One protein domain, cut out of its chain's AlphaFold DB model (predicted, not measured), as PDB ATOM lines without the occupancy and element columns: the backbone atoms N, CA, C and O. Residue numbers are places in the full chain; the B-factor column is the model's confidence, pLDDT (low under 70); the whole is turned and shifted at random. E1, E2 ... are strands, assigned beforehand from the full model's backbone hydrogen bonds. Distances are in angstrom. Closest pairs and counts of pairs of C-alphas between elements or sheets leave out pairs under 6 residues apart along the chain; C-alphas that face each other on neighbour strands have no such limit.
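This is residues 20 to 68 of the 70 residues of the protein "Acidic periplasmic protein" of Ilyobacter polytropus (strain ATCC 51220 / DSM 2926 / LMG 16218 / CuHBu1) (UniProt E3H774). A long two-stranded hairpin, E4 and E5, runs along the longest axis, with the short strand E1 beside E4 to make a narrow three-stranded sheet. A second, smaller hairpin, E2 and E3, lies near the end of that sheet where E4 begins and E5 ends, with E3 running crosswise to the long hairpin; the turn of residues 49 to 57 makes the opposite end of the model. The printed part has 49 residues, with no named helix and five named strands, E1 to E5 in that order along the chain; the larger sheet has the order E1, E4, E5 and is mixed, and the smaller one is antiparallel. The class is all strand, though under half of the residues, 22 of 49, are in named elements. The whole is only just compact, close to loose, with a radius of gyration of the C-alphas of 11.2 A, and only just elongated, spanning 33 by 22 by 17 A.

E1 is residues 20 to 22, 7.0 A from first to last C-alpha, beginning at C-alpha 20 (-0.639, -67.528, 27.300). E2, residues 28 to 31, measures 9.8 A, and E3, residues 34 to 37, measures 10.2 A. E4, residues 44 to 48, measures 13.3 A and begins at C-alpha 44 (2.540, -72.376, 27.306). E5, residues 58 to 63, is the longest strand at 16.6 A and ends at C-alpha 63 (5.291, -78.122, 25.341).

In the larger sheet E1 and E5 are edge strands and E4 is the inner strand. E1 and E4 are parallel at 31 degrees, with N 21 and O 45 within hydrogen-bond range at 2.9 A; the C-alphas of Glu 22 and Thr 47, which face each other, are 4.7 A apart. E4 and E5 are an antiparallel hairpin at 153 degrees, with N 46 and O 60 at 2.8 A and N 44 and O 62 at 3.0 A. E2 and E3 are an antiparallel hairpin at 149 degrees, with N 29 and O 36 at 2.9 A. E3 is only just apart from E5, at 8.0 A, and E2 only just apart from E1, at 8.2 A; E3 and E4 are apart. Residues 36 to 37 of E3 pair antiparallel with residues 40 to 41, and residues 62 to 63 of E5 with residues 66 to 67.

The two C-alphas farthest apart, those of Asn 32 and Asp 54, are 33.9 A apart. The printed part has no cut and no long link: E1 to E2 and E2 to E3 are tight, E3 to E4 and E4 to E5 short. The mean pLDDT of the printed part is 84.5, and residues 51 to 56 are under 70.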
ATOM      1  N   GLN A  20       0.568 -67.564  28.123       87.25
ATOM      2  CA  GLN A  20      -0.639 -67.528  27.300       87.25
ATOM      3  C   GLN A  20      -0.414 -66.596  26.103       87.25
ATOM      4  O   GLN A  20       0.054 -65.471  26.285       87.25
ATOM      5  N   VAL A  21      -0.682 -67.074  24.887       88.62
ATOM      6  CA  VAL A  21      -0.500 -66.317  23.635       88.62
ATOM      7  C   VAL A  21      -1.706 -66.525  22.733       88.62
ATOM      8  O   VAL A  21      -2.141 -67.656  22.546       88.62
ATOM      9  N   GLU A  22      -2.231 -65.451  22.149       88.94
ATOM     10  CA  GLU A  22      -3.360 -65.529  21.219       88.94
ATOM     11  C   GLU A  22      -2.918 -66.069  19.850       88.94
ATOM     12  O   GLU A  22      -1.845 -65.739  19.332       88.94
ATOM     13  N   MET A  23      -3.749 -66.918  19.247       84.75
ATOM     14  CA  MET A  23      -3.536 -67.411  17.893       84.75
ATOM     15  C   MET A  23      -3.539 -66.238  16.907       84.75
ATOM     16  O   MET A  23      -4.517 -65.500  16.815       84.75
ATOM     17  N   GLY A  24      -2.440 -66.077  16.166       84.19
ATOM     18  CA  GLY A  24      -2.225 -64.932  15.275       84.19
ATOM     19  C   GLY A  24      -1.311 -63.839  15.841       84.19
ATOM     20  O   GLY A  24      -1.102 -62.839  15.158       84.19
ATOM     21  N   ASP A  25      -0.734 -64.012  17.041       88.94
ATOM     22  CA  ASP A  25       0.333 -63.125  17.533       88.94
ATOM     23  C   ASP A  25       1.495 -63.078  16.515       88.94
ATOM     24  O   ASP A  25       1.994 -64.132  16.110       88.94
ATOM     25  N   PRO A  26       1.967 -61.885  16.105       89.75
ATOM     26  CA  PRO A  26       3.016 -61.741  15.092       89.75
ATOM     27  C   PRO A  26       4.371 -62.331  15.511       89.75
ATOM     28  O   PRO A  26       5.239 -62.534  14.670       89.75
ATOM     29  N   ASN A  27       4.578 -62.596  16.801       90.19
ATOM     30  CA  ASN A  27       5.790 -63.222  17.323       90.19
ATOM     31  C   ASN A  27       5.702 -64.754  17.371       90.19
ATOM     32  O   ASN A  27       6.664 -65.394  17.812       90.19
ATOM     33  N   LEU A  28       4.548 -65.324  17.017       90.56
ATOM     34  CA  LEU A  28       4.287 -66.753  17.006       90.56
ATOM     35  C   LEU A  28       4.538 -67.306  15.599       90.56
ATOM     36  O   LEU A  28       3.875 -66.933  14.637       90.56
ATOM     37  N   GLU A  29       5.481 -68.234  15.481       92.25
ATOM     38  CA  GLU A  29       5.893 -68.798  14.199       92.25
ATOM     39  C   GLU A  29       5.829 -70.325  14.228       92.25
ATOM     40  O   GLU A  29       6.338 -70.969  15.148       92.25
ATOM     41  N   LEU A  30       5.252 -70.926  13.187       90.56
ATOM     42  CA  LEU A  30       5.270 -72.371  12.985       90.56
ATOM     43  C   LEU A  30       6.424 -72.733  12.041       90.56
ATOM     44  O   LEU A  30       6.398 -72.402  10.859       90.56
ATOM     45  N   LYS A  31       7.438 -73.433  12.556       90.62
ATOM     46  CA  LYS A  31       8.617 -73.878  11.795       90.62
ATOM     47  C   LYS A  31       8.809 -75.378  11.988       90.62
ATOM     48  O   LYS A  31       8.876 -75.852  13.118       90.62
ATOM     49  N   ASN A  32       8.910 -76.136  10.895       88.94
ATOM     50  CA  ASN A  32       9.112 -77.594  10.922       88.94
ATOM     51  C   ASN A  32       8.122 -78.342  11.843       88.94
ATOM     52  O   ASN A  32       8.517 -79.224  12.605       88.94
ATOM     53  N   GLY A  33       6.845 -77.942  11.833       87.06
ATOM     54  CA  GLY A  33       5.799 -78.546  12.670       87.06
ATOM     55  C   GLY A  33       5.909 -78.244  14.170       87.06
ATOM     56  O   GLY A  33       5.159 -78.814  14.956       87.06
ATOM     57  N   LYS A  34       6.824 -77.358  14.580       91.44
ATOM     58  CA  LYS A  34       6.971 -76.891  15.961       91.44
ATOM     59  C   LYS A  34       6.646 -75.409  16.062       91.44
ATOM     60  O   LYS A  34       7.004 -74.621  15.188       91.44
ATOM     61  N   LEU A  35       5.987 -75.039  17.150       91.81
ATOM     62  CA  LEU A  35       5.628 -73.660  17.445       91.81
ATOM     63  C   LEU A  35       6.768 -72.947  18.178       91.81
ATOM     64  O   LEU A  35       7.316 -73.463  19.157       91.81
ATOM     65  N   TYR A  36       7.113 -71.755  17.709       91.75
ATOM     66  CA  TYR A  36       8.128 -70.880  18.279       91.75
ATOM     67  C   TYR A  36       7.495 -69.545  18.661       91.75
ATOM     68  O   TYR A  36       6.601 -69.055  17.981       91.75
ATOM     69  N   TYR A  37       7.974 -68.944  19.746       90.62
ATOM     70  CA  TYR A  37       7.628 -67.583  20.137       90.62
ATOM     71  C   TYR A  37       8.911 -66.794  20.372       90.62
ATOM     72  O   TYR A  37       9.699 -67.168  21.247       90.62
ATOM     73  N   LYS A  38       9.120 -65.701  19.625       90.25
ATOM     74  CA  LYS A  38      10.377 -64.921  19.649       90.25
ATOM     75  C   LYS A  38      11.612 -65.829  19.539       90.25
ATOM     76  O   LYS A  38      12.448 -65.864  20.439       90.25
ATOM     77  N   GLU A  39      11.652 -66.637  18.475       88.25
ATOM     78  CA  GLU A  39      12.762 -67.545  18.118       88.25
ATOM     79  C   GLU A  39      13.035 -68.709  19.094       88.25
ATOM     80  O   GLU A  39      13.914 -69.536  18.853       88.25
ATOM     81  N   LYS A  40      12.261 -68.842  20.178       88.88
ATOM     82  CA  LYS A  40      12.382 -69.939  21.151       88.88
ATOM     83  C   LYS A  40      11.223 -70.912  21.018       88.88
ATOM     84  O   LYS A  40      10.109 -70.496  20.721       88.88
ATOM     85  N   LEU A  41      11.466 -72.199  21.283       90.50
ATOM     86  CA  LEU A  41      10.398 -73.202  21.313       90.50
ATOM     87  C   LEU A  41       9.306 -72.775  22.293       90.50
ATOM     88  O   LEU A  41       9.569 -72.558  23.479       90.50
ATOM     89  N   PHE A  42       8.084 -72.667  21.788       90.62
ATOM     90  CA  PHE A  42       6.954 -72.223  22.578       90.62
ATOM     91  C   PHE A  42       6.609 -73.271  23.640       90.62
ATOM     92  O   PHE A  42       6.584 -74.476  23.383       90.62
ATOM     93  N   THR A  43       6.393 -72.810  24.865       90.19
ATOM     94  CA  THR A  43       5.882 -73.617  25.974       90.19
ATOM     95  C   THR A  43       4.897 -72.739  26.728       90.19
ATOM     96  O   THR A  43       5.260 -71.640  27.150       90.19
ATOM     97  N   GLY A  44       3.651 -73.189  26.826       89.50
ATOM     98  CA  GLY A  44       2.540 -72.376  27.306       89.50
ATOM     99  C   GLY A  44       1.225 -72.780  26.652       89.50
ATOM    100  O   GLY A  44       1.098 -73.896  26.161       89.50
ATOM    101  N   THR A  45       0.263 -71.869  26.623       90.38
ATOM    102  CA  THR A  45      -1.085 -72.118  26.106       90.38
ATOM    103  C   THR A  45      -1.377 -71.153  24.968       90.38
ATOM    104  O   THR A  45      -1.211 -69.942  25.118       90.38
ATOM    105  N   LEU A  46      -1.809 -71.681  23.829       89.88
ATOM    106  CA  LEU A  46      -2.342 -70.882  22.738       89.88
ATOM    107  C   LEU A  46      -3.842 -70.674  22.960       89.88
ATOM    108  O   LEU A  46      -4.562 -71.647  23.160       89.88
ATOM    109  N   THR A  47      -4.317 -69.436  22.914       88.88
ATOM    110  CA  THR A  47      -5.739 -69.113  23.036       88.88
ATOM    111  C   THR A  47      -6.325 -68.768  21.669       88.88
ATOM    112  O   THR A  47      -5.754 -67.979  20.919       88.88
ATOM    113  N   GLN A  48      -7.468 -69.350  21.318       84.12
ATOM    114  CA  GLN A  48      -8.164 -69.068  20.064       84.12
ATOM    115  C   GLN A  48      -9.607 -68.660  20.335       84.12
ATOM    116  O   GLN A  48     -10.368 -69.411  20.947       84.12
ATOM    117  N   LYS A  49     -10.006 -67.488  19.832       76.81
ATOM    118  CA  LYS A  49     -11.401 -67.053  19.888       76.81
ATOM    119  C   LYS A  49     -12.205 -67.686  18.762       76.81
ATOM    120  O   LYS A  49     -11.894 -67.478  17.591       76.81
ATOM    121  N   ILE A  50     -13.245 -68.443  19.111       75.94
ATOM    122  CA  ILE A  50     -14.200 -68.985  18.138       75.94
ATOM    123  C   ILE A  50     -15.369 -67.999  18.030       75.94
ATOM    124  O   ILE A  50     -16.055 -67.784  19.024       75.94
ATOM    125  N   PRO A  51     -15.629 -67.402  16.856       64.94
ATOM    126  CA  PRO A  51     -16.643 -66.354  16.699       64.94
ATOM    127  C   PRO A  51     -18.106 -66.841  16.761       64.94
ATOM    128  O   PRO A  51     -19.008 -66.030  16.582       64.94
ATOM    129  N   LEU A  52     -18.366 -68.137  16.980       66.56
ATOM    130  CA  LEU A  52     -19.688 -68.766  16.797       66.56
ATOM    131  C   LEU A  52     -20.407 -69.187  18.092       66.56
ATOM    132  O   LEU A  52     -21.504 -69.734  18.022       66.56
ATOM    133  N   THR A  53     -19.829 -68.956  19.267       57.56
ATOM    134  CA  THR A  53     -20.423 -69.333  20.569       57.56
ATOM    135  C   THR A  53     -20.340 -68.155  21.546       57.56
ATOM    136  O   THR A  53     -19.915 -67.093  21.132       57.56
ATOM    137  N   ASP A  54     -20.760 -68.273  22.809       58.16
ATOM    138  CA  ASP A  54     -20.512 -67.254  23.863       58.16
ATOM    139  C   ASP A  54     -19.446 -67.717  24.883       58.16
ATOM    140  O   ASP A  54     -19.043 -66.988  25.788       58.16
ATOM    141  N   LYS A  55     -18.941 -68.948  24.725       59.72
ATOM    142  CA  LYS A  55     -17.831 -69.530  25.496       59.72
ATOM    143  C   LYS A  55     -16.607 -69.626  24.582       59.72
ATOM    144  O   LYS A  55     -16.318 -70.675  24.021       59.72
ATOM    145  N   ASN A  56     -15.948 -68.490  24.368       61.94
ATOM    146  CA  ASN A  56     -15.181 -68.230  23.142       61.94
ATOM    147  C   ASN A  56     -13.670 -68.186  23.296       61.94
ATOM    148  O   ASN A  56     -13.032 -67.352  22.663       61.94
ATOM    149  N   ILE A  57     -13.068 -69.036  24.116       73.56
ATOM    150  CA  ILE A  57     -11.612 -69.175  24.100       73.56
ATOM    151  C   ILE A  57     -11.287 -70.657  24.195       73.56
ATOM    152  O   ILE A  57     -11.530 -71.286  25.220       73.56
ATOM    153  N   VAL A  58     -10.772 -71.220  23.103       83.56
ATOM    154  CA  VAL A  58     -10.150 -72.543  23.115       83.56
ATOM    155  C   VAL A  58      -8.715 -72.372  23.568       83.56
ATOM    156  O   VAL A  58      -7.971 -71.575  22.999       83.56
ATOM    157  N   GLU A  59      -8.341 -73.123  24.592       87.25
ATOM    158  CA  GLU A  59      -6.987 -73.185  25.120       87.25
ATOM    159  C   GLU A  59      -6.296 -74.444  24.594       87.25
ATOM    160  O   GLU A  59      -6.757 -75.559  24.821       87.25
ATOM    161  N   ILE A  60      -5.190 -74.271  23.876       86.81
ATOM    162  CA  ILE A  60      -4.403 -75.357  23.291       86.81
ATOM    163  C   ILE A  60      -3.039 -75.361  23.987       86.81
ATOM    164  O   ILE A  60      -2.241 -74.449  23.752       86.81
ATOM    165  N   PRO A  61      -2.741 -76.336  24.859       88.56
ATOM    166  CA  PRO A  61      -1.465 -76.369  25.553       88.56
ATOM    167  C   PRO A  61      -0.346 -76.885  24.637       88.56
ATOM    168  O   PRO A  61      -0.518 -77.805  23.836       88.56
ATOM    169  N   TYR A  62       0.825 -76.266  24.766       89.06
ATOM    170  CA  TYR A  62       2.039 -76.586  24.027       89.06
ATOM    171  C   TYR A  62       3.217 -76.815  24.972       89.06
ATOM    172  O   TYR A  62       3.480 -76.033  25.890       89.06
ATOM    173  N   LYS A  63       4.025 -77.829  24.662       88.44
ATOM    174  CA  LYS A  63       5.291 -78.122  25.341       88.44
ATOM    175  C   LYS A  63       6.392 -78.342  24.314       88.44
ATOM    176  O   LYS A  63       6.274 -79.198  23.443       88.44
ATOM    177  N   LYS A  64       7.490 -77.582  24.416       88.44
ATOM    178  CA  LYS A  64       8.620 -77.638  23.461       88.44
ATOM    179  C   LYS A  64       8.169 -77.513  21.989       88.44
ATOM    180  O   LYS A  64       8.694 -78.199  21.113       88.44
ATOM    181  N   GLY A  65       7.201 -76.636  21.732       83.94
ATOM    182  CA  GLY A  65       6.646 -76.356  20.410       83.94
ATOM    183  C   GLY A  65       5.663 -77.403  19.882       83.94
ATOM    184  O   GLY A  65       5.231 -77.274  18.744       83.94
ATOM    185  N   LEU A  66       5.297 -78.414  20.670       89.31
ATOM    186  CA  LEU A  66       4.348 -79.456  20.279       89.31
ATOM    187  C   LEU A  66       3.046 -79.309  21.055       89.31
ATOM    188  O   LEU A  66       3.092 -79.008  22.247       89.31
ATOM    189  N   ILE A  67       1.920 -79.554  20.386       87.19
ATOM    190  CA  ILE A  67       0.614 -79.643  21.043       87.19
ATOM    191  C   ILE A  67       0.672 -80.811  22.023       87.19
ATOM    192  O   ILE A  67       1.042 -81.925  21.651       87.19
ATOM    193  N   THR A  68       0.323 -80.549  23.273       81.38
ATOM    194  CA  THR A  68       0.089 -81.597  24.259       81.38
ATOM    195  C   THR A  68      -1.409 -81.801  24.346       81.38
ATOM    196  O   THR A  68      -2.115 -80.928  24.827       81.38
TER     197      THR A  68